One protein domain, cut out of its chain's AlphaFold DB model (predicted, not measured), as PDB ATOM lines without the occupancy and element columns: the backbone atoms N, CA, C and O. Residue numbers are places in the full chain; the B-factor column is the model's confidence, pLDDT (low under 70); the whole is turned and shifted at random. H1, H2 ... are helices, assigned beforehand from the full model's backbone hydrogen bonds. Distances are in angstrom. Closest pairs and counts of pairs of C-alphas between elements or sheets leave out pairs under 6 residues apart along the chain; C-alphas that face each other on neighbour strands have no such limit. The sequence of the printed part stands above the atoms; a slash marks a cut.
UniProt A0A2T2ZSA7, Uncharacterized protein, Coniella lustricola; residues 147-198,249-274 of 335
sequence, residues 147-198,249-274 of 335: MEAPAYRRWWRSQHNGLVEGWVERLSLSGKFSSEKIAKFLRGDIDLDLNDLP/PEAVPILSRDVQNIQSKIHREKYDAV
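AT A GLANCE: This is residues 147 to 198 and 249 to 274 of the 335 residues of an uncharacterized protein of Coniella lustricola (UniProt A0A2T2ZSA7). A long helix, H4, makes a small three-helix core with two shorter ones: it crosses H2, makes a corner with H3 where both begin, and its far end, residues 268 to 271, sticks out with the tail 272 to 274. H1 sits to one side of this core, near H2 and touching no helix, and the unnamed residues 251 to 254 pass between H1 and H3. The printed part has 78 residues with four named helices, H1, H2, H3 and H4 in chain order, and no named strand, and its class is all helix. The whole is compact, with a radius of gyration of the C-alphas of 12.3 A, and the C-alphas span 31 by 31 by 18 A.

HOW THE PARTS SIT: The longest helix, H4, residues 256 to 271, touches H2, residues 163 to 173, with its residues 259 to 266 alone. The closest C-alphas of the two are those of Glu 165 and Ile 262, 6.5 A apart, and their lines are about perpendicular, at 77 degrees. H4 touches H3, residues 179 to 187, with its residues 256 to 260 alone; the closest C-alphas are those of Glu 180 and Ser 256, 4.7 A apart. The lines of H3 and H4 stand at 70.3 degrees, only just about perpendicular. H2 and H3 form a helical hairpin and only just touch, with 3 pairs of C-alphas within 8 A. Their closest C-alphas are those of Leu 171 and Ile 182, 6.9 A apart, and they run opposite ways at a steep tilt of 38 degrees. The helix packing is mostly crossed: of these 3 touching pairs, 0 are at a shallow tilt. H1, residues 150 to 159, is close to H2 but not clearly touching. The closest C-alphas of the two are those of Arg 157 and Val 164, 7.1 A apart, and their lines are about perpendicular, at 80 degrees. H1 is apart from H3 and from H4. In H1, H2, H3 and H4 every O i to N i+4 pair is within hydrogen-bond range.

IN THESE COORDINATES: H4 measures 21.9 A from C-alpha 256 at (173.477, 184.074, 226.591) to C-alpha 271 at (164.877, 177.846, 207.490). H2, residues 163 to 173, measures 15.6 A from first to last C-alpha, and H3, residues 179 to 187, measures 12.2 A. H1, residues 150 to 159, measures 14.6 A and begins with C-alpha 150 at (183.973, 177.556, 226.240).

THE WHOLE: The two C-alphas farthest apart are those of Glu 250 and Val 274, 34.6 A. Residues 199 to 248 are not printed, and C-alphas 198 and 249 are 19.6 A apart across this cut, which lies in the link from H3 to H4. The links H1 to H2 and H2 to H3 are tight. The mean pLDDT of the printed part is 81.8, and residues 194 to 198, 249 to 250 and 271 to 274 are under 70.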
ATOM      1  N   MET A 147     182.116 177.041 234.117       79.94
ATOM      2  CA  MET A 147     181.052 177.459 233.206       79.94
ATOM      3  C   MET A 147     181.527 178.559 232.261       79.94
ATOM      4  O   MET A 147     181.095 178.596 231.110       79.94
ATOM      5  N   GLU A 148     182.459 179.418 232.677       81.44
ATOM      6  CA  GLU A 148     183.019 180.469 231.823       81.44
ATOM      7  C   GLU A 148     183.892 179.905 230.695       81.44
ATOM      8  O   GLU A 148     184.047 180.537 229.642       81.44
ATOM      9  N   ALA A 149     184.374 178.669 230.838       84.75
ATOM     10  CA  ALA A 149     185.236 178.020 229.868       84.75
ATOM     11  C   ALA A 149     184.447 177.505 228.649       84.75
ATOM     12  O   ALA A 149     183.685 176.536 228.752       84.75
ATOM     13  N   PRO A 150     184.685 178.029 227.429       85.81
ATOM     14  CA  PRO A 150     183.973 177.556 226.240       85.81
ATOM     15  C   PRO A 150     184.208 176.067 225.944       85.81
ATOM     16  O   PRO A 150     183.352 175.403 225.364       85.81
ATOM     17  N   ALA A 151     185.375 175.533 226.319       85.75
ATOM     18  CA  ALA A 151     185.707 174.122 226.137       85.75
ATOM     19  C   ALA A 151     184.872 173.200 227.040       85.75
ATOM     20  O   ALA A 151     184.439 172.146 226.575       85.75
ATOM     21  N   TYR A 152     184.608 173.625 228.281       88.12
ATOM     22  CA  TYR A 152     183.742 172.909 229.216       88.12
ATOM     23  C   TYR A 152     182.299 172.889 228.713       88.12
ATOM     24  O   TYR A 152     181.742 171.814 228.506       88.12
ATOM     25  N   ARG A 153     181.739 174.062 228.383       88.75
ATOM     26  CA  ARG A 153     180.360 174.177 227.873       88.75
ATOM     27  C   ARG A 153     180.117 173.353 226.610       88.75
ATOM     28  O   ARG A 153     179.071 172.731 226.459       88.75
ATOM     29  N   ARG A 154     181.080 173.328 225.678       86.31
ATOM     30  CA  ARG A 154     180.986 172.497 224.463       86.31
ATOM     31  C   ARG A 154     180.991 171.006 224.775       86.31
ATOM     32  O   ARG A 154     180.238 170.266 224.155       86.31
ATOM     33  N   TRP A 155     181.845 170.576 225.698       85.94
ATOM     34  CA  TRP A 155     181.896 169.178 226.109       85.94
ATOM     35  C   TRP A 155     180.619 168.752 226.823       85.94
ATOM     36  O   TRP A 155     180.052 167.730 226.463       85.94
ATOM     37  N   TRP A 156     180.132 169.550 227.772       87.31
ATOM     38  CA  TRP A 156     178.897 169.231 228.478       87.31
ATOM     39  C   TRP A 156     177.733 169.083 227.491       87.31
ATOM     40  O   TRP A 156     177.043 168.068 227.492       87.31
ATOM     41  N   ARG A 157     177.596 170.013 226.534       85.12
ATOM     42  CA  ARG A 157     176.595 169.891 225.460       85.12
ATOM     43  C   ARG A 157     176.767 168.641 224.600       85.12
ATOM     44  O   ARG A 157     175.773 168.078 224.166       85.12
ATOM     45  N   SER A 158     177.997 168.180 224.364       83.06
ATOM     46  CA  SER A 158     178.214 166.943 223.608       83.06
ATOM     47  C   SER A 158     177.800 165.689 224.385       83.06
ATOM     48  O   SER A 158     177.520 164.678 223.752       83.06
ATOM     49  N   GLN A 159     177.789 165.732 225.723       81.19
ATOM     50  CA  GLN A 159     177.261 164.647 226.562       81.19
ATOM     51  C   GLN A 159     175.729 164.684 226.636       81.19
ATOM     52  O   GLN A 159     175.086 163.640 226.650       81.19
ATOM     53  N   HIS A 160     175.142 165.882 226.621       81.50
ATOM     54  CA  HIS A 160     173.695 166.108 226.692       81.50
ATOM     55  C   HIS A 160     173.136 166.583 225.346       81.50
ATOM     56  O   HIS A 160     172.464 167.613 225.256       81.50
ATOM     57  N   ASN A 161     173.465 165.849 224.282       77.00
ATOM     58  CA  ASN A 161     173.148 166.254 222.917       77.00
ATOM     59  C   ASN A 161     171.632 166.404 222.702       77.00
ATOM     60  O   ASN A 161     170.858 165.518 223.062       77.00
ATOM     61  N   GLY A 162     171.213 167.519 222.100       79.38
ATOM     62  CA  GLY A 162     169.821 167.789 221.732       79.38
ATOM     63  C   GLY A 162     168.936 168.272 222.882       79.38
ATOM     64  O   GLY A 162     167.886 168.859 222.627       79.38
ATOM     65  N   LEU A 163     169.355 168.098 224.138       84.94
ATOM     66  CA  LEU A 163     168.608 168.586 225.294       84.94
ATOM     67  C   LEU A 163     168.607 170.118 225.322       84.94
ATOM     68  O   LEU A 163     167.548 170.737 225.373       84.94
ATOM     69  N   VAL A 164     169.785 170.737 225.234       86.81
ATOM     70  CA  VAL A 164     169.904 172.201 225.270       86.81
ATOM     71  C   VAL A 164     169.268 172.824 224.036       86.81
ATOM     72  O   VAL A 164     168.520 173.789 224.155       86.81
ATOM     73  N   GLU A 165     169.545 172.266 222.860       87.75
ATOM     74  CA  GLU A 165     168.984 172.731 221.598       87.75
ATOM     75  C   GLU A 165     167.449 172.669 221.599       87.75
ATOM     76  O   GLU A 165     166.822 173.661 221.239       87.75
ATOM     77  N   GLY A 166     166.839 171.582 222.090       86.19
ATOM     78  CA  GLY A 166     165.378 171.449 222.160       86.19
ATOM     79  C   GLY A 166     164.711 172.416 223.147       86.19
ATOM     80  O   GLY A 166     163.629 172.943 222.884       86.19
ATOM     81  N   TRP A 167     165.361 172.712 224.277       87.12
ATOM     82  CA  TRP A 167     164.873 173.743 225.197       87.12
ATOM     83  C   TRP A 167     165.016 175.152 224.622       87.12
ATOM     84  O   TRP A 167     164.072 175.939 224.694       87.12
ATOM     85  N   VAL A 168     166.176 175.474 224.038       89.75
ATOM     86  CA  VAL A 168     166.395 176.776 223.393       89.75
ATOM     87  C   VAL A 168     165.390 176.981 222.270       89.75
ATOM     88  O   VAL A 168     164.822 178.064 222.178       89.75
ATOM     89  N   GLU A 169     165.139 175.962 221.455       87.75
ATOM     90  CA  GLU A 169     164.149 176.008 220.387       87.75
ATOM     91  C   GLU A 169     162.758 176.390 220.899       87.75
ATOM     92  O   GLU A 169     162.235 177.431 220.507       87.75
ATOM     93  N   ARG A 170     162.181 175.613 221.823       84.25
ATOM     94  CA  ARG A 170     160.819 175.864 222.324       84.25
ATOM     95  C   ARG A 170     160.672 177.214 223.007       84.25
ATOM     96  O   ARG A 170     159.720 177.944 222.746       84.25
ATOM     97  N   LEU A 171     161.647 177.581 223.837       87.00
ATOM     98  CA  LEU A 171     161.633 178.883 224.496       87.00
ATOM     99  C   LEU A 171     161.766 180.026 223.480       87.00
ATOM    100  O   LEU A 171     161.156 181.076 223.669       87.00
ATOM    101  N   SER A 172     162.509 179.820 222.389       85.56
ATOM    102  CA  SER A 172     162.639 180.816 221.318       85.56
ATOM    103  C   SER A 172     161.366 180.936 220.481       85.56
ATOM    104  O   SER A 172     161.007 182.051 220.113       85.56
ATOM    105  N   LEU A 173     160.665 179.826 220.220       78.25
ATOM    106  CA  LEU A 173     159.400 179.818 219.473       78.25
ATOM    107  C   LEU A 173     158.297 180.615 220.176       78.25
ATOM    108  O   LEU A 173     157.476 181.228 219.504       78.25
ATOM    109  N   SER A 174     158.313 180.684 221.511       76.56
ATOM    110  CA  SER A 174     157.355 181.509 222.256       76.56
ATOM    111  C   SER A 174     157.445 183.009 221.935       76.56
ATOM    112  O   SER A 174     156.507 183.748 222.216       76.56
ATOM    113  N   GLY A 175     158.591 183.498 221.434       74.50
ATOM    114  CA  GLY A 175     158.860 184.926 221.215       74.50
ATOM    115  C   GLY A 175     158.927 185.785 222.491       74.50
ATOM    116  O   GLY A 175     159.299 186.955 222.422       74.50
ATOM    117  N   LYS A 176     158.615 185.221 223.668       76.19
ATOM    118  CA  LYS A 176     158.496 185.933 224.954       76.19
ATOM    119  C   LYS A 176     159.835 186.127 225.672       76.19
ATOM    120  O   LYS A 176     159.975 187.023 226.510       76.19
ATOM    121  N   PHE A 177     160.830 185.291 225.379       83.19
ATOM    122  CA  PHE A 177     162.070 185.224 226.154       83.19
ATOM    123  C   PHE A 177     163.291 185.663 225.343       83.19
ATOM    124  O   PHE A 177     163.589 185.130 224.278       83.19
ATOM    125  N   SER A 178     164.056 186.614 225.888       88.75
ATOM    126  CA  SER A 178     165.368 186.975 225.343       88.75
ATOM    127  C   SER A 178     166.389 185.859 225.583       88.75
ATOM    128  O   SER A 178     166.268 185.091 226.542       88.75
ATOM    129  N   SER A 179     167.457 185.809 224.780       89.50
ATOM    130  CA  SER A 179     168.538 184.822 224.941       89.50
ATOM    131  C   SER A 179     169.168 184.850 226.344       89.50
ATOM    132  O   SER A 179     169.610 183.821 226.852       89.50
ATOM    133  N   GLU A 180     169.171 186.013 227.007       91.50
ATOM    134  CA  GLU A 180     169.646 186.156 228.384       91.50
ATOM    135  C   GLU A 180     168.707 185.488 229.394       91.50
ATOM    136  O   GLU A 180     169.177 184.744 230.258       91.50
ATOM    137  N   LYS A 181     167.390 185.715 229.270       89.56
ATOM    138  CA  LYS A 181     166.384 185.066 230.121       89.56
ATOM    139  C   LYS A 181     166.406 183.552 229.929       89.56
ATOM    140  O   LYS A 181     166.436 182.828 230.916       89.56
ATOM    141  N   ILE A 182     166.491 183.084 228.682       90.44
ATOM    142  CA  ILE A 182     166.625 181.656 228.363       90.44
ATOM    143  C   ILE A 182     167.874 181.076 229.033       90.44
ATOM    144  O   ILE A 182     167.796 180.042 229.684       90.44
ATOM    145  N   ALA A 183     169.026 181.747 228.939       90.25
ATOM    146  CA  ALA A 183     170.251 181.250 229.562       90.25
ATOM    147  C   ALA A 183     170.156 181.192 231.098       90.25
ATOM    148  O   ALA A 183     170.588 180.207 231.687       90.25
ATOM    149  N   LYS A 184     169.575 182.217 231.742       89.94
ATOM    150  CA  LYS A 184     169.312 182.233 233.195       89.94
ATOM    151  C   LYS A 184     168.379 181.088 233.602       89.94
ATOM    152  O   LYS A 184     168.655 180.371 234.558       89.94
ATOM    153  N   PHE A 185     167.321 180.859 232.829       88.62
ATOM    154  CA  PHE A 185     166.409 179.740 233.049       88.62
ATOM    155  C   PHE A 185     167.087 178.383 232.847       88.62
ATOM    156  O   PHE A 185     166.886 177.471 233.633       88.62
ATOM    157  N   LEU A 186     167.953 178.205 231.861       89.06
ATOM    158  CA  LEU A 186     168.637 176.919 231.703       89.06
ATOM    159  C   LEU A 186     169.690 176.669 232.793       89.06
ATOM    160  O   LEU A 186     169.947 175.519 233.137       89.06
ATOM    161  N   ARG A 187     170.263 177.727 233.378       87.75
ATOM    162  CA  ARG A 187     171.285 177.614 234.428       87.75
ATOM    163  C   ARG A 187     170.774 177.269 235.823       87.75
ATOM    164  O   ARG A 187     171.574 176.819 236.629       87.75
ATOM    165  N   GLY A 188     169.501 177.482 236.124       85.19
ATOM    166  CA  GLY A 188     169.029 177.421 237.519       85.19
ATOM    167  C   GLY A 188     168.656 178.786 238.101       85.19
ATOM    168  O   GLY A 188     167.974 178.841 239.112       85.19
ATOM    169  N   ASP A 189     169.065 179.883 237.458       85.56
ATOM    170  CA  ASP A 189     169.067 181.217 238.077       85.56
ATOM    171  C   ASP A 189     167.663 181.812 238.273       85.56
ATOM    172  O   ASP A 189     167.457 182.636 239.161       85.56
ATOM    173  N   ILE A 190     166.719 181.465 237.394       85.62
ATOM    174  CA  ILE A 190     165.332 181.957 237.421       85.62
ATOM    175  C   ILE A 190     164.368 180.834 237.061       85.62
ATOM    176  O   ILE A 190     164.726 179.964 236.267       85.62
ATOM    177  N   ASP A 191     163.137 180.904 237.544       83.00
ATOM    178  CA  ASP A 191     162.036 180.090 237.032       83.00
ATOM    179  C   ASP A 191     161.224 180.903 236.023       83.00
ATOM    180  O   ASP A 191     161.000 182.102 236.200       83.00
ATOM    181  N   LEU A 192     160.843 180.264 234.917       78.44
ATOM    182  CA  LEU A 192     159.925 180.836 233.938       78.44
ATOM    183  C   LEU A 192     158.562 180.186 234.133       78.44
ATOM    184  O   LEU A 192     158.486 178.983 234.376       78.44
ATOM    185  N   ASP A 193     157.499 180.971 233.992       73.44
ATOM    186  CA  ASP A 193     156.153 180.422 233.904       73.44
ATOM    187  C   ASP A 193     155.999 179.719 232.546       73.44
ATOM    188  O   ASP A 193     155.949 180.359 231.493       73.44
ATOM    189  N   LEU A 194     156.043 178.384 232.569       68.31
ATOM    190  CA  LEU A 194     156.006 177.536 231.374       68.31
ATOM    191  C   LEU A 194     154.579 177.258 230.888       68.31
ATOM    192  O   LEU A 194     154.429 176.695 229.806       68.31
ATOM    193  N   ASN A 195     153.549 177.670 231.639       65.62
ATOM    194  CA  ASN A 195     152.138 177.460 231.277       65.62
ATOM    195  C   ASN A 195     151.717 178.233 230.013       65.62
ATOM    196  O   ASN A 195     150.644 178.020 229.465       65.62
ATOM    197  N   ASP A 196     152.593 179.123 229.561       52.84
ATOM    198  CA  ASP A 196     152.401 180.084 228.486       52.84
ATOM    199  C   ASP A 196     153.148 179.705 227.192       52.84
ATOM    200  O   ASP A 196     153.215 180.512 226.253       52.84
ATOM    201  N   LEU A 197     153.789 178.529 227.179       58.25
ATOM    202  CA  LEU A 197     154.431 177.959 225.998       58.25
ATOM    203  C   LEU A 197     153.374 177.345 225.075       58.25
ATOM    204  O   LEU A 197     152.402 176.785 225.578       58.25
ATOM    205  N   PRO A 198     153.560 177.419 223.743       54.16
ATOM    206  CA  PRO A 198     152.705 176.677 222.828       54.16
ATOM    207  C   PRO A 198     152.761 175.200 223.228       54.16
ATOM    208  O   PRO A 198     153.844 174.612 223.285       54.16
ATOM    209  N   PRO A 249     166.555 170.683 233.041       62.94
ATOM    210  CA  PRO A 249     167.858 170.080 233.272       62.94
ATOM    211  C   PRO A 249     168.592 170.786 234.416       62.94
ATOM    212  O   PRO A 249     168.616 172.015 234.484       62.94
ATOM    213  N   GLU A 250     169.188 170.002 235.311       66.75
ATOM    214  CA  GLU A 250     169.914 170.511 236.473       66.75
ATOM    215  C   GLU A 250     171.160 171.296 236.010       66.75
ATOM    216  O   GLU A 250     172.045 170.754 235.347       66.75
ATOM    217  N   ALA A 251     171.169 172.606 236.288       73.00
ATOM    218  CA  ALA A 251     172.262 173.564 236.075       73.00
ATOM    219  C   ALA A 251     173.038 173.463 234.739       73.00
ATOM    220  O   ALA A 251     174.235 173.162 234.706       73.00
ATOM    221  N   VAL A 252     172.388 173.783 233.612       85.19
ATOM    222  CA  VAL A 252     173.024 173.725 232.282       85.19
ATOM    223  C   VAL A 252     174.159 174.760 232.144       85.19
ATOM    224  O   VAL A 252     173.902 175.961 232.239       85.19
ATOM    225  N   PRO A 253     175.395 174.357 231.785       87.00
ATOM    226  CA  PRO A 253     176.514 175.247 231.475       87.00
ATOM    227  C   PRO A 253     176.334 176.005 230.165       87.00
ATOM    228  O   PRO A 253     176.907 175.650 229.132       87.00
ATOM    229  N   ILE A 254     175.559 177.090 230.213       89.00
ATOM    230  CA  ILE A 254     175.241 177.910 229.043       89.00
ATOM    231  C   ILE A 254     175.297 179.414 229.328       89.00
ATOM    232  O   ILE A 254     174.799 179.906 230.341       89.00
ATOM    233  N   LEU A 255     175.886 180.171 228.398       90.31
ATOM    234  CA  LEU A 255     175.842 181.633 228.394       90.31
ATOM    235  C   LEU A 255     174.812 182.148 227.383       90.31
ATOM    236  O   LEU A 255     174.480 181.471 226.413       90.31
ATOM    237  N   SER A 256     174.378 183.401 227.547       90.69
ATOM    238  CA  SER A 256     173.477 184.074 226.591       90.69
ATOM    239  C   SER A 256     174.008 184.017 225.149       90.69
ATOM    240  O   SER A 256     173.276 183.699 224.215       90.69
ATOM    241  N   ARG A 257     175.325 184.198 224.965       89.88
ATOM    242  CA  ARG A 257     175.984 184.059 223.656       89.88
ATOM    243  C   ARG A 257     175.869 182.646 223.072       89.88
ATOM    244  O   ARG A 257     175.791 182.500 221.857       89.88
ATOM    245  N   ASP A 258     175.880 181.603 223.899       90.38
ATOM    246  CA  ASP A 258     175.691 180.236 223.408       90.38
ATOM    247  C   ASP A 258     174.242 180.007 222.969       90.38
ATOM    248  O   ASP A 258     174.037 179.398 221.924       90.38
ATOM    249  N   VAL A 259     173.261 180.557 223.697       91.12
ATOM    250  CA  VAL A 259     171.848 180.549 223.279       91.12
ATOM    251  C   VAL A 259     171.687 181.234 221.924       91.12
ATOM    252  O   VAL A 259     171.099 180.646 221.028       91.12
ATOM    253  N   GLN A 260     172.280 182.415 221.728       90.19
ATOM    254  CA  GLN A 260     172.259 183.109 220.433       90.19
ATOM    255  C   GLN A 260     172.875 182.264 219.312       90.19
ATOM    256  O   GLN A 260     172.318 182.167 218.224       90.19
ATOM    257  N   ASN A 261     174.014 181.615 219.573       90.44
ATOM    258  CA  ASN A 261     174.640 180.727 218.594       90.44
ATOM    259  C   ASN A 261     173.742 179.527 218.249       90.44
ATOM    260  O   ASN A 261     173.701 179.115 217.092       90.44
ATOM    261  N   ILE A 262     173.034 178.971 219.236       90.31
ATOM    262  CA  ILE A 262     172.082 177.870 219.043       90.31
ATOM    263  C   ILE A 262     170.860 178.350 218.254       90.31
ATOM    264  O   ILE A 262     170.493 177.698 217.287       90.31
ATOM    265  N   GLN A 263     170.292 179.509 218.590       89.44
ATOM    266  CA  GLN A 263     169.194 180.132 217.844       89.44
ATOM    267  C   GLN A 263     169.573 180.339 216.374       89.44
ATOM    268  O   GLN A 263     168.847 179.907 215.485       89.44
ATOM    269  N   SER A 264     170.750 180.913 216.110       85.50
ATOM    270  CA  SER A 264     171.267 181.094 214.748       85.50
ATOM    271  C   SER A 264     171.476 179.767 214.016       85.50
ATOM    272  O   SER A 264     171.221 179.678 212.817       85.50
ATOM    273  N   LYS A 265     171.937 178.726 214.723       87.25
ATOM    274  CA  LYS A 265     172.093 177.379 214.163       87.25
ATOM    275  C   LYS A 265     170.734 176.779 213.790       87.25
ATOM    276  O   LYS A 265     170.578 176.371 212.648       87.25
ATOM    277  N   ILE A 266     169.768 176.780 214.713       84.50
ATOM    278  CA  ILE A 266     168.401 176.281 214.486       84.50
ATOM    279  C   ILE A 266     167.765 177.023 213.315       84.50
ATOM    280  O   ILE A 266     167.218 176.392 212.418       84.50
ATOM    281  N   HIS A 267     167.888 178.352 213.287       79.25
ATOM    282  CA  HIS A 267     167.350 179.156 212.200       79.25
ATOM    283  C   HIS A 267     167.952 178.745 210.854       79.25
ATOM    284  O   HIS A 267     167.223 178.533 209.896       79.25
ATOM    285  N   ARG A 268     169.277 178.577 210.783       79.44
ATOM    286  CA  ARG A 268     169.952 178.124 209.562       79.44
ATOM    287  C   ARG A 268     169.559 176.698 209.157       79.44
ATOM    288  O   ARG A 268     169.492 176.416 207.971       79.44
ATOM    289  N   GLU A 269     169.363 175.795 210.114       82.56
ATOM    290  CA  GLU A 269     169.030 174.391 209.837       82.56
ATOM    291  C   GLU A 269     167.572 174.212 209.403       82.56
ATOM    292  O   GLU A 269     167.311 173.446 208.482       82.56
ATOM    293  N   LYS A 270     166.632 174.918 210.039       74.62
ATOM    294  CA  LYS A 270     165.197 174.805 209.737       74.62
ATOM    295  C   LYS A 270     164.751 175.663 208.568       74.62
ATOM    296  O   LYS A 270     163.848 175.270 207.838       74.62
ATOM    297  N   TYR A 271     165.358 176.832 208.413       66.00
ATOM    298  CA  TYR A 271     164.877 177.846 207.490       66.00
ATOM    299  C   TYR A 271     165.887 178.194 206.393       66.00
ATOM    300  O   TYR A 271     165.648 179.111 205.617       66.00
ATOM    301  N   ASP A 272     167.002 177.464 206.304       61.41
ATOM    302  CA  ASP A 272     168.101 177.742 205.372       61.41
ATOM    303  C   ASP A 272     168.618 179.200 205.514       61.41
ATOM    304  O   ASP A 272     168.377 179.880 206.517       61.41
ATOM    305  N   ALA A 273     169.382 179.719 204.552       57.84
ATOM    306  CA  ALA A 273     169.840 181.114 204.521       57.84
ATOM    307  C   ALA A 273     168.703 182.147 204.324       57.84
ATOM    308  O   ALA A 273     168.973 183.324 204.068       57.84
ATOM    309  N   VAL A 274     167.444 181.719 204.427       58.94
ATOM    310  CA  VAL A 274     166.262 182.536 204.184       58.94
ATOM    311  C   VAL A 274     166.036 183.427 205.402       58.94
ATOM    312  O   VAL A 274     165.748 182.962 206.501       58.94
TER     313      VAL A 274